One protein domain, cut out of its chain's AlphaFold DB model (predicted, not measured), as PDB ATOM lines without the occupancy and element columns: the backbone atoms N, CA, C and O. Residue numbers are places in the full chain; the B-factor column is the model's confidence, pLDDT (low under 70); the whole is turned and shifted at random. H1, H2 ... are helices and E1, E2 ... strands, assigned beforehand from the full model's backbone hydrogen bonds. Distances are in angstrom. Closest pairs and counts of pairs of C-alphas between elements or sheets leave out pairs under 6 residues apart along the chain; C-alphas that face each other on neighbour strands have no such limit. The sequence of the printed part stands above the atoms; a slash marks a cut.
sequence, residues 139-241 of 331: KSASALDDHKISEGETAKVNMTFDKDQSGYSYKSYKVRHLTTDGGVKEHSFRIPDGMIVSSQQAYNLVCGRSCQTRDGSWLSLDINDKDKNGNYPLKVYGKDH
ATOM      1  N   LYS A 139     -25.516  34.533 -66.027       39.69
ATOM      2  CA  LYS A 139     -24.328  34.596 -65.146       39.69
ATOM      3  C   LYS A 139     -24.461  33.759 -63.862       39.69
ATOM      4  O   LYS A 139     -23.477  33.584 -63.151       39.69
ATOM      5  N   SER A 140     -25.661  33.250 -63.583       34.44
ATOM      6  CA  SER A 140     -26.005  32.481 -62.390       34.44
ATOM      7  C   SER A 140     -26.844  31.259 -62.753       34.44
ATOM      8  O   SER A 140     -27.774  31.345 -63.557       34.44
ATOM      9  N   ALA A 141     -26.534  30.138 -62.120       39.34
ATOM     10  CA  ALA A 141     -27.109  28.820 -62.344       39.34
ATOM     11  C   ALA A 141     -27.694  28.295 -61.023       39.34
ATOM     12  O   ALA A 141     -27.083  28.485 -59.974       39.34
ATOM     13  N   SER A 142     -28.867  27.653 -61.044       35.06
ATOM     14  CA  SER A 142     -29.473  27.035 -59.853       35.06
ATOM     15  C   SER A 142     -29.810  25.564 -60.086       35.06
ATOM     16  O   SER A 142     -30.473  25.235 -61.066       35.06
ATOM     17  N   ALA A 143     -29.357  24.682 -59.194       43.25
ATOM     18  CA  ALA A 143     -29.745  23.272 -59.178       43.25
ATOM     19  C   ALA A 143     -30.711  23.012 -58.015       43.25
ATOM     20  O   ALA A 143     -30.460  23.464 -56.899       43.25
ATOM     21  N   LEU A 144     -31.803  22.304 -58.306       42.31
ATOM     22  CA  LEU A 144     -32.839  21.904 -57.356       42.31
ATOM     23  C   LEU A 144     -32.687  20.418 -57.041       42.31
ATOM     24  O   LEU A 144     -32.663  19.601 -57.962       42.31
ATOM     25  N   ASP A 145     -32.624  20.094 -55.755       48.62
ATOM     26  CA  ASP A 145     -32.697  18.731 -55.237       48.62
ATOM     27  C   ASP A 145     -33.869  18.639 -54.255       48.62
ATOM     28  O   ASP A 145     -33.906  19.349 -53.243       48.62
ATOM     29  N   ASP A 146     -34.854  17.808 -54.591       49.59
ATOM     30  CA  ASP A 146     -36.042  17.576 -53.775       49.59
ATOM     31  C   ASP A 146     -35.848  16.249 -53.027       49.59
ATOM     32  O   ASP A 146     -35.908  15.170 -53.619       49.59
ATOM     33  N   HIS A 147     -35.630  16.317 -51.713       50.81
ATOM     34  CA  HIS A 147     -35.490  15.141 -50.858       50.81
ATOM     35  C   HIS A 147     -36.762  14.923 -50.031       50.81
ATOM     36  O   HIS A 147     -37.174  15.776 -49.234       50.81
ATOM     37  N   LYS A 148     -37.380  13.748 -50.193       46.75
ATOM     38  CA  LYS A 148     -38.465  13.276 -49.326       46.75
ATOM     39  C   LYS A 148     -37.849  12.560 -48.125       46.75
ATOM     40  O   LYS A 148     -37.216  11.524 -48.284       46.75
ATOM     41  N   ILE A 149     -37.996  13.143 -46.937       49.88
ATOM     42  CA  ILE A 149     -37.294  12.707 -45.716       49.88
ATOM     43  C   ILE A 149     -38.136  11.705 -44.926       49.88
ATOM     44  O   ILE A 149     -37.625  10.704 -44.431       49.88
ATOM     45  N   SER A 150     -39.432  11.988 -44.792       48.91
ATOM     46  CA  SER A 150     -40.389  11.174 -44.046       48.91
ATOM     47  C   SER A 150     -41.819  11.458 -44.527       48.91
ATOM     48  O   SER A 150     -42.044  12.288 -45.415       48.91
ATOM     49  N   GLU A 151     -42.806  10.746 -43.986       44.09
ATOM     50  CA  GLU A 151     -44.220  10.961 -44.304       44.09
ATOM     51  C   GLU A 151     -44.675  12.339 -43.773       44.09
ATOM     52  O   GLU A 151     -44.998  12.499 -42.600       44.09
ATOM     53  N   GLY A 152     -44.634  13.361 -44.639       46.12
ATOM     54  CA  GLY A 152     -45.032  14.742 -44.328       46.12
ATOM     55  C   GLY A 152     -43.888  15.759 -44.211       46.12
ATOM     56  O   GLY A 152     -44.173  16.950 -44.144       46.12
ATOM     57  N   GLU A 153     -42.618  15.335 -44.244       53.34
ATOM     58  CA  GLU A 153     -41.461  16.245 -44.292       53.34
ATOM     59  C   GLU A 153     -40.805  16.234 -45.677       53.34
ATOM     60  O   GLU A 153     -40.424  15.186 -46.211       53.34
ATOM     61  N   THR A 154     -40.642  17.423 -46.258       62.50
ATOM     62  CA  THR A 154     -39.943  17.607 -47.539       62.50
ATOM     63  C   THR A 154     -38.878  18.680 -47.393       62.50
ATOM     64  O   THR A 154     -39.117  19.722 -46.778       62.50
ATOM     65  N   ALA A 155     -37.695  18.435 -47.953       61.97
ATOM     66  CA  ALA A 155     -36.667  19.454 -48.083       61.97
ATOM     67  C   ALA A 155     -36.379  19.723 -49.551       61.97
ATOM     68  O   ALA A 155     -36.203  18.802 -50.344       61.97
ATOM     69  N   LYS A 156     -36.305  21.009 -49.887       66.19
ATOM     70  CA  LYS A 156     -35.859  21.494 -51.188       66.19
ATOM     71  C   LYS A 156     -34.528  22.191 -51.005       66.19
ATOM     72  O   LYS A 156     -34.456  23.206 -50.308       66.19
ATOM     73  N   VAL A 157     -33.485  21.652 -51.618       61.62
ATOM     74  CA  VAL A 157     -32.141  22.222 -51.588       61.62
ATOM     75  C   VAL A 157     -31.888  22.905 -52.924       61.62
ATOM     76  O   VAL A 157     -31.855  22.269 -53.971       61.62
ATOM     77  N   ASN A 158     -31.717  24.221 -52.884       63.66
ATOM     78  CA  ASN A 158     -31.296  25.026 -54.020       63.66
ATOM     79  C   ASN A 158     -29.808  25.334 -53.901       63.66
ATOM     80  O   ASN A 158     -29.370  25.916 -52.909       63.66
ATOM     81  N   MET A 159     -29.040  24.988 -54.926       61.03
ATOM     82  CA  MET A 159     -27.624  25.333 -55.034       61.03
ATOM     83  C   MET A 159     -27.456  26.434 -56.063       61.03
ATOM     84  O   MET A 159     -27.791  26.222 -57.225       61.03
ATOM     85  N   THR A 160     -26.918  27.582 -55.663       59.25
ATOM     86  CA  THR A 160     -26.599  28.671 -56.590       59.25
ATOM     87  C   THR A 160     -25.129  28.611 -56.975       59.25
ATOM     88  O   THR A 160     -24.257  28.479 -56.113       59.25
ATOM     89  N   PHE A 161     -24.864  28.752 -58.266       55.94
ATOM     90  CA  PHE A 161     -23.534  28.824 -58.852       55.94
ATOM     91  C   PHE A 161     -23.397  30.130 -59.627       55.94
ATOM     92  O   PHE A 161     -24.307  30.495 -60.372       55.94
ATOM     93  N   ASP A 162     -22.259  30.796 -59.488       52.12
ATOM     94  CA  ASP A 162     -21.892  31.950 -60.305       52.12
ATOM     95  C   ASP A 162     -20.895  31.515 -61.379       52.12
ATOM     96  O   ASP A 162     -20.107  30.594 -61.175       52.12
ATOM     97  N   LYS A 163     -20.939  32.161 -62.544       44.00
ATOM     98  CA  LYS A 163     -19.992  31.910 -63.631       44.00
ATOM     99  C   LYS A 163     -18.887  32.965 -63.638       44.00
ATOM    100  O   LYS A 163     -19.178  34.149 -63.803       44.00
ATOM    101  N   ASP A 164     -17.638  32.530 -63.530       56.28
ATOM    102  CA  ASP A 164     -16.436  33.348 -63.699       56.28
ATOM    103  C   ASP A 164     -15.671  32.975 -64.988       56.28
ATOM    104  O   ASP A 164     -16.173  32.243 -65.847       56.28
ATOM    105  N   GLN A 165     -14.469  33.536 -65.161       43.72
ATOM    106  CA  GLN A 165     -13.611  33.284 -66.328       43.72
ATOM    107  C   GLN A 165     -13.089  31.835 -66.390       43.72
ATOM    108  O   GLN A 165     -12.675  31.385 -67.454       43.72
ATOM    109  N   SER A 166     -13.136  31.095 -65.278       44.25
ATOM    110  CA  SER A 166     -12.617  29.733 -65.115       44.25
ATOM    111  C   SER A 166     -13.717  28.661 -65.068       44.25
ATOM    112  O   SER A 166     -13.419  27.467 -65.161       44.25
ATOM    113  N   GLY A 167     -14.991  29.049 -64.949       49.09
ATOM    114  CA  GLY A 167     -16.134  28.136 -64.990       49.09
ATOM    115  C   GLY A 167     -17.271  28.547 -64.057       49.09
ATOM    116  O   GLY A 167     -17.478  29.725 -63.793       49.09
ATOM    117  N   TYR A 168     -18.055  27.572 -63.591       48.94
ATOM    118  CA  TYR A 168     -19.073  27.792 -62.558       48.94
ATOM    119  C   TYR A 168     -18.481  27.506 -61.173       48.94
ATOM    120  O   TYR A 168     -18.050  26.383 -60.903       48.94
ATOM    121  N   SER A 169     -18.504  28.497 -60.286       47.41
ATOM    122  CA  SER A 169     -18.143  28.378 -58.875       47.41
ATOM    123  C   SER A 169     -19.403  28.334 -58.008       47.41
ATOM    124  O   SER A 169     -20.418  28.970 -58.286       47.41
ATOM    125  N   TYR A 170     -19.378  27.503 -56.968       59.56
ATOM    126  CA  TYR A 170     -20.481  27.405 -56.014       59.56
ATOM    127  C   TYR A 170     -20.565  28.694 -55.176       59.56
ATOM    128  O   TYR A 170     -19.539  29.190 -54.719       59.56
ATOM    129  N   LYS A 171     -21.779  29.213 -54.954       63.59
ATOM    130  CA  LYS A 171     -22.011  30.481 -54.243       63.59
ATOM    131  C   LYS A 171     -22.712  30.307 -52.899       63.59
ATOM    132  O   LYS A 171     -22.298  30.924 -51.916       63.59
ATOM    133  N   SER A 172     -23.814  29.558 -52.876       68.25
ATOM    134  CA  SER A 172     -24.689  29.445 -51.703       68.25
ATOM    135  C   SER A 172     -25.639  28.250 -51.787       68.25
ATOM    136  O   SER A 172     -26.055  27.852 -52.877       68.25
ATOM    137  N   TYR A 173     -26.023  27.721 -50.623       70.38
ATOM    138  CA  TYR A 173     -27.176  26.841 -50.462       70.38
ATOM    139  C   TYR A 173     -28.358  27.668 -49.982       70.38
ATOM    140  O   TYR A 173     -28.206  28.528 -49.116       70.38
ATOM    141  N   LYS A 174     -29.537  27.353 -50.504       75.12
ATOM    142  CA  LYS A 174     -30.820  27.778 -49.966       75.12
ATOM    143  C   LYS A 174     -31.668  26.537 -49.733       75.12
ATOM    144  O   LYS A 174     -32.122  25.898 -50.680       75.12
ATOM    145  N   VAL A 175     -31.857  26.181 -48.473       75.69
ATOM    146  CA  VAL A 175     -32.603  24.992 -48.070       75.69
ATOM    147  C   VAL A 175     -33.941  25.424 -47.507       75.69
ATOM    148  O   VAL A 175     -34.007  26.228 -46.580       75.69
ATOM    149  N   ARG A 176     -35.012  24.864 -48.059       71.88
ATOM    150  CA  ARG A 176     -36.365  25.002 -47.536       71.88
ATOM    151  C   ARG A 176     -36.804  23.662 -46.975       71.88
ATOM    152  O   ARG A 176     -36.953  22.711 -47.730       71.88
ATOM    153  N   HIS A 177     -37.025  23.605 -45.674       69.38
ATOM    154  CA  HIS A 177     -37.522  22.439 -44.963       69.38
ATOM    155  C   HIS A 177     -38.971  22.682 -44.533       69.38
ATOM    156  O   HIS A 177     -39.252  23.626 -43.794       69.38
ATOM    157  N   LEU A 178     -39.882  21.839 -45.014       67.31
ATOM    158  CA  LEU A 178     -41.265  21.779 -44.557       67.31
ATOM    159  C   LEU A 178     -41.358  20.744 -43.432       67.31
ATOM    160  O   LEU A 178     -41.123  19.559 -43.673       67.31
ATOM    161  N   THR A 179     -41.675  21.200 -42.225       61.16
ATOM    162  CA  THR A 179     -41.837  20.351 -41.045       61.16
ATOM    163  C   THR A 179     -43.235  19.733 -40.992       61.16
ATOM    164  O   THR A 179     -44.184  20.233 -41.594       61.16
ATOM    165  N   THR A 180     -43.381  18.631 -40.250       57.09
ATOM    166  CA  THR A 180     -44.632  17.847 -40.163       57.09
ATOM    167  C   THR A 180     -45.830  18.634 -39.615       57.09
ATOM    168  O   THR A 180     -46.976  18.250 -39.824       57.09
ATOM    169  N   ASP A 181     -45.577  19.720 -38.886       66.19
ATOM    170  CA  ASP A 181     -46.570  20.654 -38.344       66.19
ATOM    171  C   ASP A 181     -46.990  21.748 -39.345       66.19
ATOM    172  O   ASP A 181     -47.753  22.644 -38.992       66.19
ATOM    173  N   GLY A 182     -46.506  21.686 -40.591       62.16
ATOM    174  CA  GLY A 182     -46.760  22.690 -41.627       62.16
ATOM    175  C   GLY A 182     -45.844  23.913 -41.543       62.16
ATOM    176  O   GLY A 182     -45.975  24.831 -42.353       62.16
ATOM    177  N   GLY A 183     -44.901  23.936 -40.596       69.19
ATOM    178  CA  GLY A 183     -43.897  24.990 -40.496       69.19
ATOM    179  C   GLY A 183     -42.931  24.975 -41.684       69.19
ATOM    180  O   GLY A 183     -42.468  23.927 -42.127       69.19
ATOM    181  N   VAL A 184     -42.587  26.154 -42.204       70.38
ATOM    182  CA  VAL A 184     -41.553  26.295 -43.237       70.38
ATOM    183  C   VAL A 184     -40.326  26.931 -42.606       70.38
ATOM    184  O   VAL A 184     -40.372  28.074 -42.158       70.38
ATOM    185  N   LYS A 185     -39.215  26.195 -42.588       70.50
ATOM    186  CA  LYS A 185     -37.897  26.719 -42.224       70.50
ATOM    187  C   LYS A 185     -37.081  26.903 -43.487       70.50
ATOM    188  O   LYS A 185     -36.771  25.935 -44.177       70.50
ATOM    189  N   GLU A 186     -36.746  28.143 -43.798       81.62
ATOM    190  CA  GLU A 186     -35.884  28.480 -44.922       81.62
ATOM    191  C   GLU A 186     -34.577  29.054 -44.388       81.62
ATOM    192  O   GLU A 186     -34.589  29.986 -43.591       81.62
ATOM    193  N   HIS A 187     -33.460  28.477 -44.819       81.00
ATOM    194  CA  HIS A 187     -32.133  28.914 -44.417       81.00
ATOM    195  C   HIS A 187     -31.215  28.977 -45.625       81.00
ATOM    196  O   HIS A 187     -31.165  28.055 -46.444       81.00
ATOM    197  N   SER A 188     -30.480  30.079 -45.719       82.31
ATOM    198  CA  SER A 188     -29.457  30.285 -46.735       82.31
ATOM    199  C   SER A 188     -28.101  30.457 -46.072       82.31
ATOM    200  O   SER A 188     -27.972  31.202 -45.106       82.31
ATOM    201  N   PHE A 189     -27.091  29.765 -46.584       81.69
ATOM    202  CA  PHE A 189     -25.727  29.856 -46.073       81.69
ATOM    203  C   PHE A 189     -24.719  29.629 -47.197       81.69
ATOM    204  O   PHE A 189     -25.016  29.011 -48.226       81.69
ATOM    205  N   ARG A 190     -23.510  30.150 -46.995       79.19
ATOM    206  CA  ARG A 190     -22.367  29.970 -47.890       79.19
ATOM    207  C   ARG A 190     -21.365  29.030 -47.233       79.19
ATOM    208  O   ARG A 190     -21.059  29.174 -46.054       79.19
ATOM    209  N   ILE A 191     -20.858  28.084 -48.013       73.75
ATOM    210  CA  ILE A 191     -19.724  27.248 -47.620       73.75
ATOM    211  C   ILE A 191     -18.421  28.016 -47.887       73.75
ATOM    212  O   ILE A 191     -18.312  28.609 -48.962       73.75
ATOM    213  N   PRO A 192     -17.463  28.028 -46.940       70.31
ATOM    214  CA  PRO A 192     -16.145  28.620 -47.141       70.31
ATOM    215  C   PRO A 192     -15.423  28.057 -48.366       70.31
ATOM    216  O   PRO A 192     -15.603  26.894 -48.737       70.31
ATOM    217  N   ASP A 193     -14.566  28.877 -48.967       66.75
ATOM    218  CA  ASP A 193     -13.801  28.480 -50.144       66.75
ATOM    219  C   ASP A 193     -12.919  27.257 -49.854       66.75
ATOM    220  O   ASP A 193     -12.353  27.098 -48.775       66.75
ATOM    221  N   GLY A 194     -12.831  26.352 -50.830       62.72
ATOM    222  CA  GLY A 194     -12.096  25.089 -50.701       62.72
ATOM    223  C   GLY A 194     -12.864  23.963 -49.998       62.72
ATOM    224  O   GLY A 194     -12.490  22.800 -50.156       62.72
ATOM    225  N   MET A 195     -13.972  24.259 -49.311       64.88
ATOM    226  CA  MET A 195     -14.834  23.242 -48.706       64.88
ATOM    227  C   MET A 195     -15.945  22.804 -49.663       64.88
ATOM    228  O   MET A 195     -16.453  23.567 -50.486       64.88
ATOM    229  N   ILE A 196     -16.319  21.530 -49.571       64.81
ATOM    230  CA  ILE A 196     -17.365  20.927 -50.400       64.81
ATOM    231  C   ILE A 196     -18.309  20.164 -49.483       64.81
ATOM    232  O   ILE A 196     -17.859  19.364 -48.661       64.81
ATOM    233  N   VAL A 197     -19.609  20.390 -49.670       66.00
ATOM    234  CA  VAL A 197     -20.685  19.644 -49.014       66.00
ATOM    235  C   VAL A 197     -21.671  19.131 -50.068       66.00
ATOM    236  O   VAL A 197     -21.821  19.729 -51.133       66.00
ATOM    237  N   SER A 198     -22.328  18.005 -49.808       69.94
ATOM    238  CA  SER A 198     -23.413  17.490 -50.655       69.94
ATOM    239  C   SER A 198     -24.762  18.147 -50.325       69.94
ATOM    240  O   SER A 198     -24.907  18.762 -49.267       69.94
ATOM    241  N   SER A 199     -25.779  17.983 -51.187       67.56
ATOM    242  CA  SER A 199     -27.165  18.402 -50.888       67.56
ATOM    243  C   SER A 199     -27.660  17.822 -49.561       67.56
ATOM    244  O   SER A 199     -28.240  18.533 -48.741       67.56
ATOM    245  N   GLN A 200     -27.351  16.545 -49.314       71.94
ATOM    246  CA  GLN A 200     -27.707  15.844 -48.084       71.94
ATOM    247  C   GLN A 200     -27.035  16.471 -46.853       71.94
ATOM    248  O   GLN A 200     -27.690  16.729 -45.847       71.94
ATOM    249  N   GLN A 201     -25.739  16.784 -46.935       79.00
ATOM    250  CA  GLN A 201     -25.021  17.460 -45.849       79.00
ATOM    251  C   GLN A 201     -25.564  18.874 -45.604       79.00
ATOM    252  O   GLN A 201     -25.757  19.263 -44.455       79.00
ATOM    253  N   ALA A 202     -25.874  19.621 -46.667       77.62
ATOM    254  CA  ALA A 202     -26.487  20.944 -46.567       77.62
ATOM    255  C   ALA A 202     -27.855  20.896 -45.865       77.62
ATOM    256  O   ALA A 202     -28.154  21.737 -45.017       77.62
ATOM    257  N   TYR A 203     -28.667  19.883 -46.169       78.62
ATOM    258  CA  TYR A 203     -29.906  19.619 -45.443       78.62
ATOM    259  C   TYR A 203     -29.645  19.284 -43.967       78.62
ATOM    260  O   TYR A 203     -30.276  19.855 -43.075       78.62
ATOM    261  N   ASN A 204     -28.679  18.407 -43.687       83.88
ATOM    262  CA  ASN A 204     -28.348  18.006 -42.323       83.88
ATOM    263  C   ASN A 204     -27.890  19.199 -41.468       83.88
ATOM    264  O   ASN A 204     -28.359  19.336 -40.335       83.88
ATOM    265  N   LEU A 205     -27.100  20.116 -42.036       87.19
ATOM    266  CA  LEU A 205     -26.728  21.386 -41.403       87.19
ATOM    267  C   LEU A 205     -27.956  22.199 -40.975       87.19
ATOM    268  O   LEU A 205     -28.031  22.660 -39.839       87.19
ATOM    269  N   VAL A 206     -28.955  22.311 -41.850       83.69
ATOM    270  CA  VAL A 206     -30.198  23.070 -41.611       83.69
ATOM    271  C   VAL A 206     -31.091  22.419 -40.562       83.69
ATOM    272  O   VAL A 206     -31.797  23.104 -39.823       83.69
ATOM    273  N   CYS A 207     -31.016  21.097 -40.425       79.50
ATOM    274  CA  CYS A 207     -31.619  20.384 -39.303       79.50
ATOM    275  C   CYS A 207     -30.883  20.592 -37.969       79.50
ATOM    276  O   CYS A 207     -31.301  20.011 -36.969       79.50
ATOM    277  N   GLY A 208     -29.799  21.373 -37.940       84.69
ATOM    278  CA  GLY A 208     -28.976  21.598 -36.753       84.69
ATOM    279  C   GLY A 208     -27.981  20.471 -36.469       84.69
ATOM    280  O   GLY A 208     -27.472  20.381 -35.352       84.69
ATOM    281  N   ARG A 209     -27.716  19.599 -37.450       88.62
ATOM    282  CA  ARG A 209     -26.743  18.503 -37.338       88.62
ATOM    283  C   ARG A 209     -25.397  18.950 -37.888       88.62
ATOM    284  O   ARG A 209     -25.326  19.831 -38.740       88.62
ATOM    285  N   SER A 210     -24.325  18.346 -37.391       93.94
ATOM    286  CA  SER A 210     -22.973  18.654 -37.862       93.94
ATOM    287  C   SER A 210     -22.538  17.663 -38.933       93.94
ATOM    288  O   SER A 210     -22.866  16.483 -38.842       93.94
ATOM    289  N   CYS A 211     -21.780  18.117 -39.927       92.19
ATOM    290  CA  CYS A 211     -21.222  17.253 -40.968       92.19
ATOM    291  C   CYS A 211     -19.732  17.527 -41.173       92.19
ATOM    292  O   CYS A 211     -19.272  18.653 -40.988       92.19
ATOM    293  N   GLN A 212     -18.990  16.509 -41.594       90.12
ATOM    294  CA  GLN A 212     -17.581  16.619 -41.933       90.12
ATOM    295  C   GLN A 212     -17.408  16.914 -43.425       90.12
ATOM    296  O   GLN A 212     -18.019  16.275 -44.286       90.12
ATOM    297  N   THR A 213     -16.562  17.882 -43.741       81.12
ATOM    298  CA  THR A 213     -16.130  18.183 -45.102       81.12
ATOM    299  C   THR A 213     -15.013  17.236 -45.527       81.12
ATOM    300  O   THR A 213     -14.382  16.549 -44.721       81.12
ATOM    301  N   ARG A 214     -14.738  17.181 -46.832       74.94
ATOM    302  CA  ARG A 214     -13.745  16.255 -47.395       74.94
ATOM    303  C   ARG A 214     -12.309  16.528 -46.933       74.94
ATOM    304  O   ARG A 214     -11.498  15.609 -46.908       74.94
ATOM    305  N   ASP A 215     -11.991  17.769 -46.587       77.81
ATOM    306  CA  ASP A 215     -10.708  18.166 -46.003       77.81
ATOM    307  C   ASP A 215     -10.559  17.725 -44.538       77.81
ATOM    308  O   ASP A 215      -9.448  17.773 -44.015       77.81
ATOM    309  N   GLY A 216     -11.631  17.239 -43.901       83.56
ATOM    310  CA  GLY A 216     -11.643  16.731 -42.528       83.56
ATOM    311  C   GLY A 216     -12.165  17.726 -41.490       83.56
ATOM    312  O   GLY A 216     -12.306  17.349 -40.327       83.56
ATOM    313  N   SER A 217     -12.477  18.960 -41.895       88.62
ATOM    314  CA  SER A 217     -13.101  19.967 -41.033       88.62
ATOM    315  C   SER A 217     -14.562  19.612 -40.739       88.62
ATOM    316  O   SER A 217     -15.221  18.916 -41.508       88.62
ATOM    317  N   TRP A 218     -15.095  20.093 -39.621       94.12
ATOM    318  CA  TRP A 218     -16.507  19.938 -39.284       94.12
ATOM    319  C   TRP A 218     -17.262  21.246 -39.454       94.12
ATOM    320  O   TRP A 218     -16.754  22.320 -39.146       94.12
ATOM    321  N   LEU A 219     -18.508  21.140 -39.894       93.12
ATOM    322  CA  LEU A 219     -19.418  22.258 -40.076       93.12
ATOM    323  C   LEU A 219     -20.652  22.081 -39.195       93.12
ATOM    324  O   LEU A 219     -21.183  20.976 -39.084       93.12
ATOM    325  N   SER A 220     -21.130  23.177 -38.610       93.50
ATOM    326  CA  SER A 220     -22.422  23.258 -37.918       93.50
ATOM    327  C   SER A 220     -23.029  24.645 -38.100       93.50
ATOM    328  O   SER A 220     -22.280  25.613 -38.177       93.50
ATOM    329  N   LEU A 221     -24.351  24.785 -38.082       90.69
ATOM    330  CA  LEU A 221     -24.972  26.109 -37.954       90.69
ATOM    331  C   LEU A 221     -24.921  26.584 -36.497       90.69
ATOM    332  O   LEU A 221     -25.197  25.802 -35.583       90.69
ATOM    333  N   ASP A 222     -24.588  27.853 -36.269       89.00
ATOM    334  CA  ASP A 222     -24.684  28.454 -34.941       89.00
ATOM    335  C   ASP A 222     -26.125  28.890 -34.667       89.00
ATOM    336  O   ASP A 222     -26.556  29.973 -35.045       89.00
ATOM    337  N   ILE A 223     -26.897  28.014 -34.023       84.06
ATOM    338  CA  ILE A 223     -28.328  28.235 -33.755       84.06
ATOM    339  C   ILE A 223     -28.553  29.390 -32.755       84.06
ATOM    340  O   ILE A 223     -29.665  29.903 -32.632       84.06
ATOM    341  N   ASN A 224     -27.504  29.811 -32.044       85.75
ATOM    342  CA  ASN A 224     -27.583  30.880 -31.053       85.75
ATOM    343  C   ASN A 224     -27.443  32.281 -31.662       85.75
ATOM    344  O   ASN A 224     -27.727  33.255 -30.969       85.75
ATOM    345  N   ASP A 225     -27.014  32.385 -32.920       85.25
ATOM    346  CA  ASP A 225     -26.799  33.655 -33.607       85.25
ATOM    347  C   ASP A 225     -27.646  33.714 -34.882       85.25
ATOM    348  O   ASP A 225     -27.709  32.753 -35.645       85.25
ATOM    349  N   LYS A 226     -28.330  34.832 -35.114       86.94
ATOM    350  CA  LYS A 226     -29.135  35.041 -36.320       86.94
ATOM    351  C   LYS A 226     -28.676  36.303 -37.015       86.94
ATOM    352  O   LYS A 226     -28.625  37.372 -36.412       86.94
ATOM    353  N   ASP A 227     -28.430  36.185 -38.313       81.50
ATOM    354  CA  ASP A 227     -28.189  37.348 -39.150       81.50
ATOM    355  C   ASP A 227     -29.468  38.193 -39.330       81.50
ATOM    356  O   ASP A 227     -30.578  37.817 -38.932       81.50
ATOM    357  N   LYS A 228     -29.320  39.350 -39.985       83.50
ATOM    358  CA  LYS A 228     -30.425  40.277 -40.295       83.50
ATOM    359  C   LYS A 228     -31.555  39.638 -41.116       83.50
ATOM    360  O   LYS A 228     -32.655  40.179 -41.165       83.50
ATOM    361  N   ASN A 229     -31.288  38.506 -41.759       78.12
ATOM    362  CA  ASN A 229     -32.203  37.776 -42.624       78.12
ATOM    363  C   ASN A 229     -32.784  36.533 -41.919       78.12
ATOM    364  O   ASN A 229     -33.523  35.770 -42.541       78.12
ATOM    365  N   GLY A 230     -32.469  36.321 -40.634       80.69
ATOM    366  CA  GLY A 230     -32.923  35.180 -39.842       80.69
ATOM    367  C   GLY A 230     -32.190  33.867 -40.134       80.69
ATOM    368  O   GLY A 230     -32.653  32.812 -39.686       80.69
ATOM    369  N   ASN A 231     -31.070  33.898 -40.864       84.12
ATOM    370  CA  ASN A 231     -30.225  32.727 -41.091       84.12
ATOM    371  C   ASN A 231     -29.231  32.536 -39.949       84.12
ATOM    372  O   ASN A 231     -28.757  33.495 -39.343       84.12
ATOM    373  N   TYR A 232     -28.880  31.277 -39.709       86.06
ATOM    374  CA  TYR A 232     -27.834  30.912 -38.765       86.06
ATOM    375  C   TYR A 232     -26.474  30.924 -39.475       86.06
ATOM    376  O   TYR A 232     -26.354  30.307 -40.542       86.06
ATOM    377  N   PRO A 233     -25.447  31.593 -38.926       88.94
ATOM    378  CA  PRO A 233     -24.121  31.592 -39.517       88.94
ATOM    379  C   PRO A 233     -23.490  30.199 -39.430       88.94
ATOM    380  O   PRO A 233     -23.751  29.414 -38.513       88.94
ATOM    381  N   LEU A 234     -22.652  29.874 -40.414       90.25
ATOM    382  CA  LEU A 234     -21.930  28.608 -40.445       90.25
ATOM    383  C   LEU A 234     -20.700  28.690 -39.540       90.25
ATOM    384  O   LEU A 234     -19.856  29.571 -39.698       90.25
ATOM    385  N   LYS A 235     -20.570  27.724 -38.639       92.50
ATOM    386  CA  LYS A 235     -19.403  27.532 -37.789       92.50
ATOM    387  C   LYS A 235     -18.540  26.400 -38.328       92.50
ATOM    388  O   LYS A 235     -19.038  25.311 -38.617       92.50
ATOM    389  N   VAL A 236     -17.247  26.681 -38.434       92.06
ATOM    390  CA  VAL A 236     -16.217  25.755 -38.901       92.06
ATOM    391  C   VAL A 236     -15.390  25.304 -37.704       92.06
ATOM    392  O   VAL A 236     -14.946  26.131 -36.911       92.06
ATOM    393  N   TYR A 237     -15.158  24.004 -37.594       92.56
ATOM    394  CA  TYR A 237     -14.193  23.421 -36.672       92.56
ATOM    395  C   TYR A 237     -13.089  22.769 -37.502       92.56
ATOM    396  O   TYR A 237     -13.322  21.748 -38.155       92.56
ATOM    397  N   GLY A 238     -11.912  23.392 -37.515       88.56
ATOM    398  CA  GLY A 238     -10.739  22.872 -38.213       88.56
ATOM    399  C   GLY A 238     -10.175  21.610 -37.554       88.56
ATOM    400  O   GLY A 238     -10.670  21.137 -36.530       88.56
ATOM    401  N   LYS A 239      -9.117  21.047 -38.145       86.62
ATOM    402  CA  LYS A 239      -8.437  19.849 -37.610       86.62
ATOM    403  C   LYS A 239      -7.812  20.089 -36.234       86.62
ATOM    404  O   LYS A 239      -7.785  19.194 -35.397       86.62
ATOM    405  N   ASP A 240      -7.351  21.309 -36.008       88.44
ATOM    406  CA  ASP A 240      -6.809  21.831 -34.755       88.44
ATOM    407  C   ASP A 240      -7.843  21.886 -33.618       88.44
ATOM    408  O   ASP A 240      -7.471  21.908 -32.447       88.44
ATOM    409  N   HIS A 241      -9.143  21.815 -33.930       90.00
ATOM    410  CA  HIS A 241     -10.197  21.740 -32.913       90.00
ATOM    411  C   HIS A 241     -10.114  20.466 -32.054       90.00
ATOM    412  O   HIS A 241     -10.613  20.439 -30.924       90.00
TER     413      HIS A 241
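What this domain is: This is residues 139 to 241 of the 331 residues of an uncharacterized protein of Chitinophaga barathri (UniProt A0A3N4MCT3). A long, twisted sheet of four strands, E1 to E4, has the short helix H1 across one face, and the small hairpin of E5 and E6 lies beyond H1, so that H1 sits between the sheet and E5. The printed part has 103 residues, with six named strands and one named helix in the order E1 E2 E3 E4 H1 E5 E6; its class is mostly strand. The large sheet has the order E1 E2 E3 E4, antiparallel, and is a meander, each strand the antiparallel neighbour of the one before. The whole is compact, with a radius of gyration of the C-alphas of 14.1 A and spans of 43 by 37 by 27 A.

Where its parts are: E1, residues 140 to 150, begins with C-alpha 140 at (-26.005, 32.481, -62.390) and is 31.6 A long. E2, residues 153 to 163, is 32.9 A long, and E3, residues 168 to 178, is 29.2 A long and bends by 54 degrees at residue 171. E4 is residues 184 to 189, H1 residues 199 to 206, E5 residues 218 to 221. E6, residues 234 to 237, ends with C-alpha 237 at (-14.193, 23.421, -36.672).

How they stand to each other: Within hydrogen-bond range are N 145 and O 157 of the hairpin E1 and E2, 2.9 A, N 158 and O 174 of the hairpin E2 and E3, 2.8 A, and N 175 and O 187 of the hairpin E3 and E4, 2.8 A. H1 is on this sheet at a height of 8.4 A, only just over E2 and E3, with 3 of its 8 C-alphas falling on each; it runs across the strands, at 69 degrees to E2 on the local plane. Every O i to N i+4 pair in H1 is within hydrogen-bond range. The closest C-alphas of H1 and E5 are those of Leu 205 and Ser 220, 5.8 A apart. In the hairpin E5 and E6, N 218 and O 237 are 2.8 A apart. H1 and E6 are apart.

The domain as a whole: The C-alphas farthest apart, of Gln 165 and Asp 181, are 45.0 A apart. The printed part has no cut; the links H1 to E5 and E5 to E6 are long. The mean pLDDT of the printed part is 70.3, and residues 139 to 172, 177 to 183 and 193 to 199 are under 70.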